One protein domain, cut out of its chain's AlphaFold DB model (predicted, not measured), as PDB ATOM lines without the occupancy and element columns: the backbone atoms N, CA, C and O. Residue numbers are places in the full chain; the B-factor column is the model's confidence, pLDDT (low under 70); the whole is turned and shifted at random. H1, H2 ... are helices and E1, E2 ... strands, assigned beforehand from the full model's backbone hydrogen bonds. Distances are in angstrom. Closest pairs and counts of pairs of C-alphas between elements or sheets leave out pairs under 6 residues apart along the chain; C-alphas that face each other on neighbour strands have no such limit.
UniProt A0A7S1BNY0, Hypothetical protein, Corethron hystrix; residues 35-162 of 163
ATOM      1  N   LYS A  35     159.144 159.201 183.824       87.06
ATOM      2  CA  LYS A  35     158.186 160.307 183.686       87.06
ATOM      3  C   LYS A  35     157.557 160.695 185.022       87.06
ATOM      4  O   LYS A  35     157.541 161.868 185.361       87.06
ATOM      5  N   GLU A  36     157.088 159.712 185.786       86.38
ATOM      6  CA  GLU A  36     156.476 159.931 187.100       86.38
ATOM      7  C   GLU A  36     157.462 160.580 188.078       86.38
ATOM      8  O   GLU A  36     157.127 161.532 188.775       86.38
ATOM      9  N   SER A  37     158.709 160.109 188.089       84.06
ATOM     10  CA  SER A  37     159.746 160.621 188.986       84.06
ATOM     11  C   SER A  37     160.200 162.030 188.620       84.06
ATOM     12  O   SER A  37     160.493 162.815 189.519       84.06
ATOM     13  N   ALA A  38     160.207 162.367 187.330       85.00
ATOM     14  CA  ALA A  38     160.420 163.730 186.862       85.00
ATOM     15  C   ALA A  38     159.269 164.649 187.276       85.00
ATOM     16  O   ALA A  38     159.514 165.707 187.843       85.00
ATOM     17  N   SER A  39     158.023 164.209 187.076       85.62
ATOM     18  CA  SER A  39     156.845 164.960 187.513       85.62
ATOM     19  C   SER A  39     156.824 165.184 189.023       85.62
ATOM     20  O   SER A  39     156.438 166.257 189.468       85.62
ATOM     21  N   ALA A  40     157.312 164.227 189.815       85.44
ATOM     22  CA  ALA A  40     157.440 164.376 191.262       85.44
ATOM     23  C   ALA A  40     158.454 165.454 191.698       85.44
ATOM     24  O   ALA A  40     158.457 165.826 192.868       85.44
ATOM     25  N   GLN A  41     159.311 165.948 190.793       83.88
ATOM     26  CA  GLN A  41     160.215 167.070 191.078       83.88
ATOM     27  C   GLN A  41     159.579 168.432 190.787       83.88
ATOM     28  O   GLN A  41     160.208 169.455 191.042       83.88
ATOM     29  N   GLU A  42     158.363 168.483 190.245       84.44
ATOM     30  CA  GLU A  42     157.704 169.752 189.949       84.44
ATOM     31  C   GLU A  42     157.562 170.614 191.202       84.44
ATOM     32  O   GLU A  42     157.197 170.130 192.273       84.44
ATOM     33  N   HIS A  43     157.864 171.905 191.062       85.38
ATOM     34  CA  HIS A  43     157.862 172.881 192.152       85.38
ATOM     35  C   HIS A  43     158.874 172.604 193.266       85.38
ATOM     36  O   HIS A  43     158.900 173.353 194.246       85.38
ATOM     37  N   LEU A  44     159.738 171.592 193.123       87.62
ATOM     38  CA  LEU A  44     160.847 171.410 194.041       87.62
ATOM     39  C   LEU A  44     161.725 172.657 193.987       87.62
ATOM     40  O   LEU A  44     162.152 173.087 192.914       87.62
ATOM     41  N   GLN A  45     161.989 173.224 195.159       90.12
ATOM     42  CA  GLN A  45     162.926 174.320 195.328       90.12
ATOM     43  C   GLN A  45     164.198 173.797 195.979       90.12
ATOM     44  O   GLN A  45     164.142 173.123 197.009       90.12
ATOM     45  N   ILE A  46     165.344 174.105 195.378       88.56
ATOM     46  CA  ILE A  46     166.649 173.727 195.919       88.56
ATOM     47  C   ILE A  46     167.529 174.959 196.086       88.56
ATOM     48  O   ILE A  46     167.584 175.822 195.211       88.56
ATOM     49  N   SER A  47     168.245 175.012 197.209       88.50
ATOM     50  CA  SER A  47     169.318 175.977 197.433       88.50
ATOM     51  C   SER A  47     170.647 175.315 197.097       88.50
ATOM     52  O   SER A  47     170.983 174.262 197.645       88.50
ATOM     53  N   VAL A  48     171.390 175.916 196.173       86.06
ATOM     54  CA  VAL A  48     172.650 175.376 195.665       86.06
ATOM     55  C   VAL A  48     173.789 176.327 196.008       86.06
ATOM     56  O   VAL A  48     173.699 177.540 195.820       86.06
ATOM     57  N   LYS A  49     174.892 175.756 196.490       85.00
ATOM     58  CA  LYS A  49     176.171 176.451 196.641       85.00
ATOM     59  C   LYS A  49     177.110 175.951 195.556       85.00
ATOM     60  O   LYS A  49     177.304 174.741 195.452       85.00
ATOM     61  N   PHE A  50     177.672 176.862 194.765       82.94
ATOM     62  CA  PHE A  50     178.669 176.496 193.761       82.94
ATOM     63  C   PHE A  50     180.060 176.762 194.292       82.94
ATOM     64  O   PHE A  50     180.323 177.811 194.874       82.94
ATOM     65  N   ASP A  51     180.938 175.808 194.026       84.00
ATOM     66  CA  ASP A  51     182.374 175.952 194.163       84.00
ATOM     67  C   ASP A  51     182.978 175.776 192.765       84.00
ATOM     68  O   ASP A  51     182.917 174.690 192.185       84.00
ATOM     69  N   ILE A  52     183.465 176.874 192.188       81.38
ATOM     70  CA  ILE A  52     184.069 176.903 190.857       81.38
ATOM     71  C   ILE A  52     185.582 176.997 191.045       81.38
ATOM     72  O   ILE A  52     186.119 178.080 191.263       81.38
ATOM     73  N   GLY A  53     186.264 175.857 190.970       77.06
ATOM     74  CA  GLY A  53     187.724 175.779 191.012       77.06
ATOM     75  C   GLY A  53     188.347 175.703 189.621       77.06
ATOM     76  O   GLY A  53     187.747 175.167 188.687       77.06
ATOM     77  N   ILE A  54     189.578 176.200 189.493       72.00
ATOM     78  CA  ILE A  54     190.458 175.828 188.381       72.00
ATOM     79  C   ILE A  54     191.313 174.646 188.839       72.00
ATOM     80  O   ILE A  54     192.246 174.816 189.629       72.00
ATOM     81  N   ASP A  55     191.024 173.457 188.315       65.50
ATOM     82  CA  ASP A  55     191.933 172.320 188.446       65.50
ATOM     83  C   ASP A  55     193.156 172.583 187.563       65.50
ATOM     84  O   ASP A  55     193.083 172.546 186.331       65.50
ATOM     85  N   LYS A  56     194.293 172.885 188.191       65.62
ATOM     86  CA  LYS A  56     195.577 172.906 187.488       65.62
ATOM     87  C   LYS A  56     196.041 171.463 187.279       65.62
ATOM     88  O   LYS A  56     195.767 170.586 188.091       65.62
ATOM     89  N   GLU A  57     196.768 171.207 186.193       72.31
ATOM     90  CA  GLU A  57     197.372 169.887 185.937       72.31
ATOM     91  C   GLU A  57     198.373 169.480 187.039       72.31
ATOM     92  O   GLU A  57     198.619 168.295 187.266       72.31
ATOM     93  N   SER A  58     198.927 170.459 187.762       63.53
ATOM     94  CA  SER A  58     199.656 170.250 189.011       63.53
ATOM     95  C   SER A  58     198.677 169.900 190.133       63.53
ATOM     96  O   SER A  58     197.691 170.603 190.295       63.53
ATOM     97  N   GLN A  59     198.981 168.901 190.965       60.28
ATOM     98  CA  GLN A  59     198.163 168.424 192.104       60.28
ATOM     99  C   GLN A  59     197.799 169.476 193.186       60.28
ATOM    100  O   GLN A  59     197.271 169.128 194.242       60.28
ATOM    101  N   GLU A  60     198.079 170.754 192.954       73.19
ATOM    102  CA  GLU A  60     197.687 171.873 193.796       73.19
ATOM    103  C   GLU A  60     196.318 172.405 193.364       73.19
ATOM    104  O   GLU A  60     196.084 172.696 192.188       73.19
ATOM    105  N   ARG A  61     195.410 172.562 194.333       70.62
ATOM    106  CA  ARG A  61     194.124 173.224 194.096       70.62
ATOM    107  C   ARG A  61     194.371 174.675 193.686       70.62
ATOM    108  O   ARG A  61     195.057 175.406 194.401       70.62
ATOM    109  N   GLY A  62     193.830 175.072 192.535       75.12
ATOM    110  CA  GLY A  62     193.858 176.456 192.072       75.12
ATOM    111  C   GLY A  62     192.931 177.368 192.886       75.12
ATOM    112  O   GLY A  62     192.353 176.932 193.880       75.12
ATOM    113  N   PRO A  63     192.783 178.642 192.492       79.69
ATOM    114  CA  PRO A  63     191.797 179.529 193.100       79.69
ATOM    115  C   PRO A  63     190.376 178.970 192.916       79.69
ATOM    116  O   PRO A  63     190.054 178.373 191.884       79.69
ATOM    117  N   HIS A  64     189.546 179.169 193.941       82.38
ATOM    118  CA  HIS A  64     188.157 178.723 194.001       82.38
ATOM    119  C   HIS A  64     187.228 179.925 194.162       82.38
ATOM    120  O   HIS A  64     187.449 180.782 195.020       82.38
ATOM    121  N   LEU A  65     186.167 179.959 193.363       83.19
ATOM    122  CA  LEU A  65     185.109 180.950 193.452       83.19
ATOM    123  C   LEU A  65     183.847 180.320 194.036       83.19
ATOM    124  O   LEU A  65     183.203 179.476 193.410       83.19
ATOM    125  N   TYR A  66     183.472 180.784 195.225       87.31
ATOM    126  CA  TYR A  66     182.256 180.356 195.904       87.31
ATOM    127  C   TYR A  66     181.082 181.259 195.531       87.31
ATOM    128  O   TYR A  66     181.084 182.446 195.860       87.31
ATOM    129  N   LEU A  67     180.058 180.689 194.893       87.81
ATOM    130  CA  LEU A  67     178.792 181.376 194.648       87.81
ATOM    131  C   LEU A  67     177.759 180.925 195.682       87.81
ATOM    132  O   LEU A  67     177.463 179.732 195.810       87.81
ATOM    133  N   ASN A  68     177.191 181.888 196.404       89.88
ATOM    134  CA  ASN A  68     176.203 181.645 197.451       89.88
ATOM    135  C   ASN A  68     174.834 182.199 197.065       89.88
ATOM    136  O   ASN A  68     174.748 183.256 196.448       89.88
ATOM    137  N   GLY A  69     173.771 181.518 197.499       90.44
ATOM    138  CA  GLY A  69     172.402 182.031 197.399       90.44
ATOM    139  C   GLY A  69     171.684 181.741 196.081       90.44
ATOM    140  O   GLY A  69     170.687 182.407 195.808       90.44
ATOM    141  N   LEU A  70     172.156 180.772 195.276       91.19
ATOM    142  CA  LEU A  70     171.372 180.304 194.130       91.19
ATOM    143  C   LEU A  70     170.190 179.489 194.649       91.19
ATOM    144  O   LEU A  70     170.380 178.460 195.303       91.19
ATOM    145  N   GLU A  71     168.986 179.915 194.299       93.94
ATOM    146  CA  GLU A  71     167.766 179.145 194.516       93.94
ATOM    147  C   GLU A  71     167.123 178.825 193.175       93.94
ATOM    148  O   GLU A  71     166.955 179.701 192.325       93.94
ATOM    149  N   LEU A  72     166.777 177.555 192.988       92.00
ATOM    150  CA  LEU A  72     166.241 177.026 191.741       92.00
ATOM    151  C   LEU A  72     164.893 176.381 191.986       92.00
ATOM    152  O   LEU A  72     164.707 175.725 193.010       92.00
ATOM    153  N   LYS A  73     163.996 176.496 191.011       93.44
ATOM    154  CA  LYS A  73     162.711 175.810 190.999       93.44
ATOM    155  C   LYS A  73     162.558 174.992 189.724       93.44
ATOM    156  O   LYS A  73     162.659 175.513 188.616       93.44
ATOM    157  N   PHE A  74     162.304 173.702 189.904       91.56
ATOM    158  CA  PHE A  74     162.061 172.772 188.808       91.56
ATOM    159  C   PHE A  74     160.651 172.984 188.242       91.56
ATOM    160  O   PHE A  74     159.657 172.866 188.967       91.56
ATOM    161  N   CYS A  75     160.565 173.287 186.946       91.81
ATOM    162  CA  CYS A  75     159.305 173.410 186.216       91.81
ATOM    163  C   CYS A  75     159.137 172.217 185.270       91.81
ATOM    164  O   CYS A  75     160.118 171.691 184.739       91.81
ATOM    165  N   ASN A  76     157.895 171.775 185.061       88.81
ATOM    166  CA  ASN A  76     157.602 170.641 184.182       88.81
ATOM    167  C   ASN A  76     157.438 171.021 182.708       88.81
ATOM    168  O   ASN A  76     157.359 170.113 181.875       88.81
ATOM    169  N   ASP A  77     157.436 172.319 182.401       89.00
ATOM    170  CA  ASP A  77     157.288 172.855 181.052       89.00
ATOM    171  C   ASP A  77     158.416 172.358 180.144       89.00
ATOM    172  O   ASP A  77     159.604 172.572 180.413       89.00
ATOM    173  N   ASP A  78     158.044 171.676 179.062       88.25
ATOM    174  CA  ASP A  78     159.002 171.197 178.074       88.25
ATOM    175  C   ASP A  78     159.541 172.379 177.263       88.25
ATOM    176  O   ASP A  78     158.794 173.122 176.623       88.25
ATOM    177  N   ILE A  79     160.866 172.503 177.205       82.56
ATOM    178  CA  ILE A  79     161.545 173.571 176.456       82.56
ATOM    179  C   ILE A  79     161.249 173.481 174.949       82.56
ATOM    180  O   ILE A  79     161.258 174.487 174.245       82.56
ATOM    181  N   ALA A  80     160.950 172.280 174.446       65.94
ATOM    182  CA  ALA A  80     160.626 172.042 173.041       65.94
ATOM    183  C   ALA A  80     159.218 172.520 172.625       65.94
ATOM    184  O   ALA A  80     158.922 172.519 171.431       65.94
ATOM    185  N   LEU A  81     158.350 172.893 173.577       52.41
ATOM    186  CA  LEU A  81     156.941 173.220 173.315       52.41
ATOM    187  C   LEU A  81     156.581 174.695 173.539       52.41
ATOM    188  O   LEU A  81     155.470 175.098 173.193       52.41
ATOM    189  N   SER A  82     157.500 175.518 174.044       47.41
ATOM    190  CA  SER A  82     157.293 176.967 174.113       47.41
ATOM    191  C   SER A  82     157.477 177.581 172.715       47.41
ATOM    192  O   SER A  82     158.559 177.443 172.136       47.41
ATOM    193  N   PRO A  83     156.451 178.224 172.121       43.19
ATOM    194  CA  PRO A  83     156.532 178.739 170.760       43.19
ATOM    195  C   PRO A  83     157.631 179.809 170.613       43.19
ATOM    196  O   PRO A  83     157.903 180.565 171.550       43.19
ATOM    197  N   PRO A  84     158.267 179.889 169.429       46.19
ATOM    198  CA  PRO A  84     159.451 180.695 169.180       46.19
ATOM    199  C   PRO A  84     159.064 182.157 168.939       46.19
ATOM    200  O   PRO A  84     159.133 182.645 167.816       46.19
ATOM    201  N   GLU A  85     158.678 182.887 169.982       47.22
ATOM    202  CA  GLU A  85     158.713 184.359 169.915       47.22
ATOM    203  C   GLU A  85     160.084 184.926 170.306       47.22
ATOM    204  O   GLU A  85     160.363 186.111 170.152       47.22
ATOM    205  N   GLY A  86     161.005 184.058 170.720       48.84
ATOM    206  CA  GLY A  86     162.399 184.398 170.922       48.84
ATOM    207  C   GLY A  86     163.245 183.158 170.726       48.84
ATOM    208  O   GLY A  86     162.886 182.073 171.170       48.84
ATOM    209  N   ASN A  87     164.368 183.316 170.043       53.91
ATOM    210  CA  ASN A  87     165.379 182.292 169.822       53.91
ATOM    211  C   ASN A  87     166.066 181.948 171.165       53.91
ATOM    212  O   ASN A  87     167.218 182.317 171.390       53.91
ATOM    213  N   GLN A  88     165.329 181.360 172.116       60.19
ATOM    214  CA  GLN A  88     165.845 181.009 173.435       60.19
ATOM    215  C   GLN A  88     166.815 179.843 173.271       60.19
ATOM    216  O   GLN A  88     166.436 178.688 173.091       60.19
ATOM    217  N   ASN A  89     168.099 180.186 173.270       77.56
ATOM    218  CA  ASN A  89     169.192 179.247 173.129       77.56
ATOM    219  C   ASN A  89     169.475 178.625 174.499       77.56
ATOM    220  O   ASN A  89     170.298 179.132 175.252       77.56
ATOM    221  N   TYR A  90     168.743 177.569 174.843       84.50
ATOM    222  CA  TYR A  90     169.023 176.807 176.055       84.50
ATOM    223  C   TYR A  90     170.357 176.055 175.930       84.50
ATOM    224  O   TYR A  90     170.688 175.563 174.842       84.50
ATOM    225  N   PRO A  91     171.109 175.900 177.035       85.50
ATOM    226  CA  PRO A  91     172.269 175.025 177.076       85.50
ATOM    227  C   PRO A  91     171.915 173.612 176.609       85.50
ATOM    228  O   PRO A  91     170.856 173.071 176.937       85.50
ATOM    229  N   LYS A  92     172.825 172.993 175.855       86.69
ATOM    230  CA  LYS A  92     172.657 171.604 175.416       86.69
ATOM    231  C   LYS A  92     172.814 170.664 176.603       86.69
ATOM    232  O   LYS A  92     173.843 170.700 177.279       86.69
ATOM    233  N   LEU A  93     171.835 169.790 176.798       86.31
ATOM    234  CA  LEU A  93     171.827 168.806 177.874       86.31
ATOM    235  C   LEU A  93     172.280 167.422 177.362       86.31
ATOM    236  O   LEU A  93     171.949 167.035 176.235       86.31
ATOM    237  N   PRO A  94     173.073 166.673 178.146       85.88
ATOM    238  CA  PRO A  94     173.767 165.465 177.689       85.88
ATOM    239  C   PRO A  94     172.860 164.270 177.363       85.88
ATOM    240  O   PRO A  94     173.315 163.343 176.701       85.88
ATOM    241  N   GLY A  95     171.613 164.245 177.813       89.06
ATOM    242  CA  GLY A  95     170.618 163.236 177.478       89.06
ATOM    243  C   GLY A  95     169.922 163.556 176.175       89.06
ATOM    244  O   GLY A  95     170.187 162.908 175.163       89.06
ATOM    245  N   ILE A  96     169.056 164.573 176.189       88.75
ATOM    246  CA  ILE A  96     168.233 164.967 175.035       88.75
ATOM    247  C   ILE A  96     169.068 165.381 173.814       88.75
ATOM    248  O   ILE A  96     168.656 165.124 172.685       88.75
ATOM    249  N   ASN A  97     170.257 165.970 174.009       86.62
ATOM    250  CA  ASN A  97     171.184 166.317 172.922       86.62
ATOM    251  C   ASN A  97     172.360 165.338 172.781       86.62
ATOM    252  O   ASN A  97     173.265 165.584 171.979       86.62
ATOM    253  N   GLY A  98     172.381 164.263 173.566       86.62
ATOM    254  CA  GLY A  98     173.439 163.266 173.526       86.62
ATOM    255  C   GLY A  98     173.134 162.077 172.623       86.62
ATOM    256  O   GLY A  98     172.156 162.064 171.876       86.62
ATOM    257  N   PRO A  99     173.962 161.022 172.705       84.06
ATOM    258  CA  PRO A  99     173.826 159.845 171.852       84.06
ATOM    259  C   PRO A  99     172.589 158.994 172.180       84.06
ATOM    260  O   PRO A  99     172.258 158.098 171.405       84.06
ATOM    261  N   ARG A 100     171.935 159.212 173.336       84.44
ATOM    262  CA  ARG A 100     170.801 158.396 173.816       84.44
ATOM    263  C   ARG A 100     169.663 159.233 174.420       84.44
ATOM    264  O   ARG A 100     169.426 159.150 175.627       84.44
ATOM    265  N   PRO A 101     168.916 159.989 173.597       88.56
ATOM    266  CA  PRO A 101     167.831 160.850 174.075       88.56
ATOM    267  C   PRO A 101     166.680 160.104 174.756       88.56
ATOM    268  O   PRO A 101     165.993 160.669 175.595       88.56
ATOM    269  N   ASN A 102     166.475 158.823 174.436       88.94
ATOM    270  CA  ASN A 102     165.399 158.011 175.005       88.94
ATOM    271  C   ASN A 102     165.533 157.789 176.521       88.94
ATOM    272  O   ASN A 102     164.535 157.530 177.179       88.94
ATOM    273  N   LEU A 103     166.746 157.879 177.072       89.38
ATOM    274  CA  LEU A 103     166.986 157.773 178.515       89.38
ATOM    275  C   LEU A 103     166.676 159.057 179.289       89.38
ATOM    276  O   LEU A 103     166.791 159.062 180.515       89.38
ATOM    277  N   SER A 104     166.361 160.135 178.575       91.81
ATOM    278  CA  SER A 104     166.072 161.447 179.129       91.81
ATOM    279  C   SER A 104     164.568 161.689 179.200       91.81
ATOM    280  O   SER A 104     163.792 161.193 178.382       91.81
ATOM    281  N   THR A 105     164.160 162.515 180.156       91.31
ATOM    282  CA  THR A 105     162.826 163.125 180.195       91.31
ATOM    283  C   THR A 105     162.584 164.145 179.087       91.31
ATOM    284  O   THR A 105     161.454 164.597 178.934       91.31
ATOM    285  N   GLY A 106     163.628 164.538 178.356       91.81
ATOM    286  CA  GLY A 106     163.642 165.771 177.580       91.81
ATOM    287  C   GLY A 106     164.046 166.968 178.440       91.81
ATOM    288  O   GLY A 106     164.047 166.893 179.672       91.81
ATOM    289  N   GLY A 107     164.416 168.058 177.766       91.81
ATOM    290  CA  GLY A 107     164.777 169.315 178.414       91.81
ATOM    291  C   GLY A 107     163.543 170.038 178.951       91.81
ATOM    292  O   GLY A 107     162.594 170.294 178.209       91.81
ATOM    293  N   LYS A 108     163.593 170.387 180.231       93.12
ATOM    294  CA  LYS A 108     162.545 171.070 180.984       93.12
ATOM    295  C   LYS A 108     163.033 172.410 181.508       93.12
ATOM    296  O   LYS A 108     164.230 172.584 181.734       93.12
ATOM    297  N   HIS A 109     162.120 173.357 181.688       92.62
ATOM    298  CA  HIS A 109     162.465 174.688 182.174       92.62
ATOM    299  C   HIS A 109     162.919 174.659 183.641       92.62
ATOM    300  O   HIS A 109     162.355 173.947 184.475       92.62
ATOM    301  N   LEU A 110     163.950 175.441 183.957       91.81
ATOM    302  CA  LEU A 110     164.460 175.629 185.310       91.81
ATOM    303  C   LEU A 110     164.422 177.121 185.643       91.81
ATOM    304  O   LEU A 110     165.097 177.927 185.002       91.81
ATOM    305  N   GLU A 111     163.631 177.477 186.649       93.56
ATOM    306  CA  GLU A 111     163.439 178.859 187.080       93.56
ATOM    307  C   GLU A 111     164.483 179.228 188.145       93.56
ATOM    308  O   GLU A 111     164.707 178.479 189.100       93.56
ATOM    309  N   VAL A 112     165.122 180.390 187.992       92.50
ATOM    310  CA  VAL A 112     166.028 180.959 189.001       92.50
ATOM    311  C   VAL A 112     165.212 181.861 189.921       92.50
ATOM    312  O   VAL A 112     164.728 182.906 189.494       92.50
ATOM    313  N   ILE A 113     165.058 181.452 191.179       95.56
ATOM    314  CA  ILE A 113     164.299 182.187 192.203       95.56
ATOM    315  C   ILE A 113     165.158 183.279 192.838       95.56
ATOM    316  O   ILE A 113     164.702 184.402 193.043       95.56
ATOM    317  N   SER A 114     166.418 182.951 193.123       94.75
ATOM    318  CA  SER A 114     167.398 183.867 193.701       94.75
ATOM    319  C   SER A 114     168.719 183.696 192.971       94.75
ATOM    320  O   SER A 114     169.230 182.580 192.876       94.75
ATOM    321  N   SER A 115     169.271 184.794 192.456       93.06
ATOM    322  CA  SER A 115     170.582 184.805 191.806       93.06
ATOM    323  C   SER A 115     171.698 184.726 192.848       93.06
ATOM    324  O   SER A 115     171.616 185.397 193.880       93.06
ATOM    325  N   PRO A 116     172.768 183.956 192.598       93.75
ATOM    326  CA  PRO A 116     173.849 183.852 193.547       93.75
ATOM    327  C   PRO A 116     174.781 185.057 193.455       93.75
ATOM    328  O   PRO A 116     174.812 185.788 192.463       93.75
ATOM    329  N   SER A 117     175.597 185.222 194.487       93.44
ATOM    330  CA  SER A 117     176.619 186.260 194.549       93.44
ATOM    331  C   SER A 117     177.956 185.732 195.056       93.44
ATOM    332  O   SER A 117     178.033 184.678 195.699       93.44
ATOM    333  N   PHE A 118     179.009 186.485 194.753       90.69
ATOM    334  CA  PHE A 118     180.345 186.340 195.322       90.69
ATOM    335  C   PHE A 118     180.874 187.701 195.773       90.69
ATOM    336  O   PHE A 118     180.248 188.729 195.522       90.69
ATOM    337  N   ILE A 119     182.010 187.714 196.466       89.25
ATOM    338  CA  ILE A 119     182.667 188.943 196.921       89.25
ATOM    339  C   ILE A 119     184.028 189.041 196.238       89.25
ATOM    340  O   ILE A 119     184.798 188.084 196.279       89.25
ATOM    341  N   ASP A 120     184.316 190.191 195.636       87.19
ATOM    342  CA  ASP A 120     185.633 190.556 195.117       87.19
ATOM    343  C   ASP A 120     186.132 191.876 195.734       87.19
ATOM    344  O   ASP A 120     185.531 192.431 196.658       87.19
ATOM    345  N   HIS A 121     187.245 192.404 195.219       87.38
ATOM    346  CA  HIS A 121     187.823 193.675 195.664       87.38
ATOM    347  C   HIS A 121     186.921 194.902 195.412       87.38
ATOM    348  O   HIS A 121     187.183 195.970 195.967       87.38
ATOM    349  N   GLN A 122     185.878 194.776 194.585       90.75
ATOM    350  CA  GLN A 122     184.880 195.817 194.310       90.75
ATOM    351  C   GLN A 122     183.605 195.637 195.152       90.75
ATOM    352  O   GLN A 122     182.731 196.503 195.124       90.75
ATOM    353  N   GLY A 123     183.505 194.552 195.927       92.62
ATOM    354  CA  GLY A 123     182.389 194.259 196.821       92.62
ATOM    355  C   GLY A 123     181.567 193.051 196.373       92.62
ATOM    356  O   GLY A 123     182.094 192.085 195.829       92.62
ATOM    357  N   ILE A 124     180.264 193.074 196.669       94.00
ATOM    358  CA  ILE A 124     179.347 191.980 196.324       94.00
ATOM    359  C   ILE A 124     179.022 192.044 194.832       94.00
ATOM    360  O   ILE A 124     178.450 193.024 194.353       94.00
ATOM    361  N   GLN A 125     179.318 190.959 194.126       92.75
ATOM    362  CA  GLN A 125     179.006 190.763 192.720       92.75
ATOM    363  C   GLN A 125     177.875 189.747 192.578       92.75
ATOM    364  O   GLN A 125     177.999 188.600 193.009       92.75
ATOM    365  N   ASN A 126     176.776 190.152 191.945       92.94
ATOM    366  CA  ASN A 126     175.678 189.246 191.610       92.94
ATOM    367  C   ASN A 126     175.951 188.556 190.271       92.94
ATOM    368  O   ASN A 126     176.384 189.197 189.310       92.94
ATOM    369  N   VAL A 127     175.656 187.261 190.191       89.44
ATOM    370  CA  VAL A 127     175.812 186.464 188.973       89.44
ATOM    371  C   VAL A 127     174.446 186.182 188.373       89.44
ATOM    372  O   VAL A 127     173.572 185.610 189.012       89.44
ATOM    373  N   ASP A 128     174.271 186.581 187.121       88.75
ATOM    374  CA  ASP A 128     173.020 186.419 186.387       88.75
ATOM    375  C   ASP A 128     172.995 185.054 185.680       88.75
ATOM    376  O   ASP A 128     173.771 184.826 184.752       88.75
ATOM    377  N   PHE A 129     172.145 184.137 186.142       88.31
ATOM    378  CA  PHE A 129     171.964 182.808 185.550       88.31
ATOM    379  C   PHE A 129     170.794 182.856 184.566       88.31
ATOM    380  O   PHE A 129     169.668 183.163 184.953       88.31
ATOM    381  N   LYS A 130     171.045 182.533 183.293       85.38
ATOM    382  CA  LYS A 130     170.036 182.608 182.224       85.38
ATOM    383  C   LYS A 130     169.739 181.251 181.620       85.38
ATOM    384  O   LYS A 130     170.537 180.324 181.728       85.38
ATOM    385  N   ASN A 131     168.595 181.179 180.938       88.19
ATOM    386  CA  ASN A 131     168.184 180.035 180.124       88.19
ATOM    387  C   ASN A 131     168.294 178.709 180.893       88.19
ATOM    388  O   ASN A 131     168.833 177.729 180.383       88.19
ATOM    389  N   GLY A 132     167.822 178.705 182.143       90.25
ATOM    390  CA  GLY A 132     167.862 177.528 182.995       90.25
ATOM    391  C   GLY A 132     167.085 176.371 182.375       90.25
ATOM    392  O   GLY A 132     165.914 176.509 182.008       90.25
ATOM    393  N   CYS A 133     167.741 175.221 182.277       92.12
ATOM    394  CA  CYS A 133     167.140 173.978 181.825       92.12
ATOM    395  C   CYS A 133     167.559 172.806 182.707       92.12
ATOM    396  O   CYS A 133     168.606 172.831 183.354       92.12
ATOM    397  N   TRP A 134     166.748 171.756 182.719       93.44
ATOM    398  CA  TRP A 134     167.089 170.508 183.384       93.44
ATOM    399  C   TRP A 134     166.548 169.289 182.645       93.44
ATOM    400  O   TRP A 134     165.639 169.387 181.827       93.44
ATOM    401  N   GLU A 135     167.112 168.125 182.938       92.19
ATOM    402  CA  GLU A 135     166.563 166.833 182.535       92.19
ATOM    403  C   GLU A 135     166.851 165.780 183.606       92.19
ATOM    404  O   GLU A 135     167.814 165.893 184.372       92.19
ATOM    405  N   MET A 136     166.037 164.726 183.640       91.44
ATOM    406  CA  MET A 136     166.347 163.517 184.394       91.44
ATOM    407  C   MET A 136     166.779 162.410 183.436       91.44
ATOM    408  O   MET A 136     166.126 162.156 182.424       91.44
ATOM    409  N   LEU A 137     167.873 161.736 183.779       89.62
ATOM    410  CA  LEU A 137     168.413 160.586 183.065       89.62
ATOM    411  C   LEU A 137     168.224 159.343 183.919       89.62
ATOM    412  O   LEU A 137     168.735 159.293 185.038       89.62
ATOM    413  N   TRP A 138     167.544 158.321 183.403       86.12
ATOM    414  CA  TRP A 138     167.395 157.073 184.151       86.12
ATOM    415  C   TRP A 138     167.338 155.846 183.249       86.12
ATOM    416  O   TRP A 138     166.437 155.656 182.430       86.12
ATOM    417  N   ARG A 139     168.333 154.984 183.438       85.81
ATOM    418  CA  ARG A 139     168.411 153.672 182.806       85.81
ATOM    419  C   ARG A 139     167.577 152.646 183.565       85.81
ATOM    420  O   ARG A 139     167.543 152.667 184.791       85.81
ATOM    421  N   GLU A 140     166.987 151.710 182.831       77.56
ATOM    422  CA  GLU A 140     166.441 150.479 183.403       77.56
ATOM    423  C   GLU A 140     167.541 149.751 184.200       77.56
ATOM    424  O   GLU A 140     168.720 149.796 183.830       77.56
ATOM    425  N   ASP A 141     167.150 149.169 185.335       80.00
ATOM    426  CA  ASP A 141     167.999 148.492 186.329       80.00
ATOM    427  C   ASP A 141     169.004 149.374 187.096       80.00
ATOM    428  O   ASP A 141     169.697 148.886 187.992       80.00
ATOM    429  N   ALA A 142     169.096 150.677 186.803       79.50
ATOM    430  CA  ALA A 142     169.920 151.572 187.607       79.50
ATOM    431  C   ALA A 142     169.232 151.872 188.954       79.50
ATOM    432  O   ALA A 142     168.052 152.230 188.967       79.50
ATOM    433  N   PRO A 143     169.961 151.813 190.085       78.75
ATOM    434  CA  PRO A 143     169.386 152.027 191.417       78.75
ATOM    435  C   PRO A 143     168.922 153.473 191.658       78.75
ATOM    436  O   PRO A 143     168.201 153.728 192.620       78.75
ATOM    437  N   ALA A 144     169.355 154.417 190.819       80.31
ATOM    438  CA  ALA A 144     168.962 155.819 190.854       80.31
ATOM    439  C   ALA A 144     169.106 156.459 189.464       80.31
ATOM    440  O   ALA A 144     169.895 155.993 188.633       80.31
ATOM    441  N   GLY A 145     168.356 157.539 189.241       83.25
ATOM    442  CA  GLY A 145     168.539 158.450 188.114       83.25
ATOM    443  C   GLY A 145     169.481 159.611 188.446       83.25
ATOM    444  O   GLY A 145     169.869 159.815 189.597       83.25
ATOM    445  N   THR A 146     169.818 160.395 187.428       86.56
ATOM    446  CA  THR A 146     170.616 161.623 187.547       86.56
ATOM    447  C   THR A 146     169.763 162.808 187.137       86.56
ATOM    448  O   THR A 146     169.104 162.750 186.102       86.56
ATOM    449  N   VAL A 147     169.814 163.895 187.905       87.06
ATOM    450  CA  VAL A 147     169.264 165.187 187.486       87.06
ATOM    451  C   VAL A 147     170.413 166.046 186.983       87.06
ATOM    452  O   VAL A 147     171.417 166.228 187.674       87.06
ATOM    453  N   VAL A 148     170.275 166.541 185.757       89.12
ATOM    454  CA  VAL A 148     171.250 167.424 185.123       89.12
ATOM    455  C   VAL A 148     170.609 168.786 184.954       89.12
ATOM    456  O   VAL A 148     169.521 168.875 184.395       89.12
ATOM    457  N   CYS A 149     171.296 169.830 185.405       89.69
ATOM    458  CA  CYS A 149     170.877 171.216 185.232       89.69
ATOM    459  C   CYS A 149     171.893 171.957 184.355       89.69
ATOM    460  O   CYS A 149     173.101 171.741 184.483       89.69
ATOM    461  N   GLY A 150     171.408 172.841 183.489       89.38
ATOM    462  CA  GLY A 150     172.208 173.688 182.613       89.38
ATOM    463  C   GLY A 150     171.769 175.145 182.707       89.38
ATOM    464  O   GLY A 150     170.583 175.432 182.842       89.38
ATOM    465  N   PHE A 151     172.738 176.058 182.629       90.06
ATOM    466  CA  PHE A 151     172.511 177.503 182.603       90.06
ATOM    467  C   PHE A 151     173.540 178.185 181.708       90.06
ATOM    468  O   PHE A 151     174.674 177.715 181.590       90.06
ATOM    469  N   ASP A 152     173.165 179.334 181.158       84.69
ATOM    470  CA  ASP A 152     174.114 180.293 180.611       84.69
ATOM    471  C   ASP A 152     174.577 181.235 181.725       84.69
ATOM    472  O   ASP A 152     173.765 181.893 182.381       84.69
ATOM    473  N   ILE A 153     175.894 181.309 181.923       83.50
ATOM    474  CA  ILE A 153     176.537 182.188 182.906       83.50
ATOM    475  C   ILE A 153     177.393 183.208 182.140       83.50
ATOM    476  O   ILE A 153     178.161 182.814 181.257       83.50
ATOM    477  N   PRO A 154     177.292 184.518 182.426       76.56
ATOM    478  CA  PRO A 154     178.084 185.531 181.742       76.56
ATOM    479  C   PRO A 154     179.585 185.364 182.018       76.56
ATOM    480  O   PRO A 154     180.000 185.134 183.152       76.56
ATOM    481  N   ASN A 155     180.413 185.621 180.998       65.88
ATOM    482  CA  ASN A 155     181.887 185.522 181.036       65.88
ATOM    483  C   ASN A 155     182.590 186.397 182.097       65.88
ATOM    484  O   ASN A 155     183.810 186.350 182.214       65.88
ATOM    485  N   LYS A 156     181.857 187.226 182.848       63.97
ATOM    486  CA  LYS A 156     182.418 188.050 183.931       63.97
ATOM    487  C   LYS A 156     182.801 187.232 185.168       63.97
ATOM    488  O   LYS A 156     183.521 187.734 186.020       63.97
ATOM    489  N   VAL A 157     182.347 185.985 185.256       62.16
ATOM    490  CA  VAL A 157     182.723 185.049 186.315       62.16
ATOM    491  C   VAL A 157     184.020 184.351 185.900       62.16
ATOM    492  O   VAL A 157     183.994 183.236 185.386       62.16
ATOM    493  N   ASN A 158     185.156 185.040 186.046       63.53
ATOM    494  CA  ASN A 158     186.472 184.448 185.811       63.53
ATOM    495  C   ASN A 158     187.211 184.262 187.151       63.53
ATOM    496  O   ASN A 158     187.573 185.270 187.764       63.53
ATOM    497  N   PRO A 159     187.464 183.017 187.596       59.22
ATOM    498  CA  PRO A 159     188.227 182.755 188.816       59.22
ATOM    499  C   PRO A 159     189.655 183.329 188.790       59.22
ATOM    500  O   PRO A 159     190.199 183.590 189.856       59.22
ATOM    501  N   ASP A 160     190.236 183.625 187.620       58.38
ATOM    502  CA  ASP A 160     191.551 184.286 187.517       58.38
ATOM    503  C   ASP A 160     191.543 185.764 187.960       58.38
ATOM    504  O   ASP A 160     192.602 186.352 188.168       58.38
ATOM    505  N   ILE A 161     190.365 186.393 188.065       52.47
ATOM    506  CA  ILE A 161     190.210 187.816 188.428       52.47
ATOM    507  C   ILE A 161     189.915 187.983 189.931       52.47
ATOM    508  O   ILE A 161     189.980 189.091 190.469       52.47
ATOM    509  N   VAL A 162     189.606 186.889 190.631       46.97
ATOM    510  CA  VAL A 162     189.262 186.906 192.056       46.97
ATOM    511  C   VAL A 162     190.545 186.707 192.865       46.97
ATOM    512  O   VAL A 162     191.007 185.583 193.052       46.97
TER     513      VAL A 162
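AT A GLANCE: This is residues 35 to 162 of the 163 residues of the protein "Hypothetical protein" of Corethron hystrix (UniProt A0A7S1BNY0). One strongly twisted sheet of five strands is curled like part of a barrel, with the short helix H1 over E6 and the long hairpin of E1 and E2 making one edge. A small second hairpin, E4 and E5, extends from the sheet where E3 runs on, and E4 comes beside E2. The 128 printed residues have one named helix and seven named strands, in the order H1 E1 E2 E3 E4 E5 E6 E7; the large sheet runs E1 E2 E3 E6 E7, all antiparallel, and the class is mostly strand. The whole is only just compact, close to loose, with a radius of gyration of the C-alphas of 16.7 A and spans of 46 by 39 by 25 A.

IN THESE COORDINATES: H1 is residues 35 to 39, beginning at C-alpha 35 (158.186, 160.307, 183.686). E1, residues 45 to 55, is 29.9 A long. E2, residues 61 to 78, spans 38.7 A from C-alpha 61 (194.124, 173.224, 194.096) and bends by 81 degrees at residue 75. E3 is residues 108 to 114, 18.7 A long. E4 is residues 117 to 120 and E5 residues 123 to 126. E6, residues 130 to 137, is 22.1 A long, and E7, residues 146 to 152, is 20.2 A, ending at C-alpha 152 (174.114, 180.293, 180.611).

HOW THE PARTS SIT: E1, E2 and E3 form a meander, each strand the antiparallel neighbour of the one before. Across E1 and E2, N 48 and O 70 are 2.9 A apart, within hydrogen-bond range. Across E2 and E3, N 73 and O 111 are 2.8 A apart. E3 and E6 are antiparallel, with N 108 and O 134 at 2.8 A. E6 and the edge strand E7 form a hairpin, with N 135 and O 148 at 2.9 A. E3 runs on into E4 across a break of 2 residues, at 54 degrees. E4 and E5 form a hairpin, with N 118 and O 125 at 2.9 A. The closest C-alphas of E2 and E4, Leu 67 and Phe 118, are 5.2 A apart. H1 is on the sheet, over E6, at a height of 8.5 A; the closest C-alphas of the two are Ala 38 and Met 136, 6.4 A. In H1 every O i to N i+4 pair is within hydrogen-bond range. E1 and E7 are apart.

THE WHOLE: The two C-alphas farthest apart, Gln 122 and Asp 141, are 50.9 A apart. The printed part has no cut. The link from E2 to E3, residues 79 to 107, is long. The mean pLDDT of the printed part is 82.1; residues 55 to 56, 58 to 59, 80 to 88 and 155 to 162 are under 70.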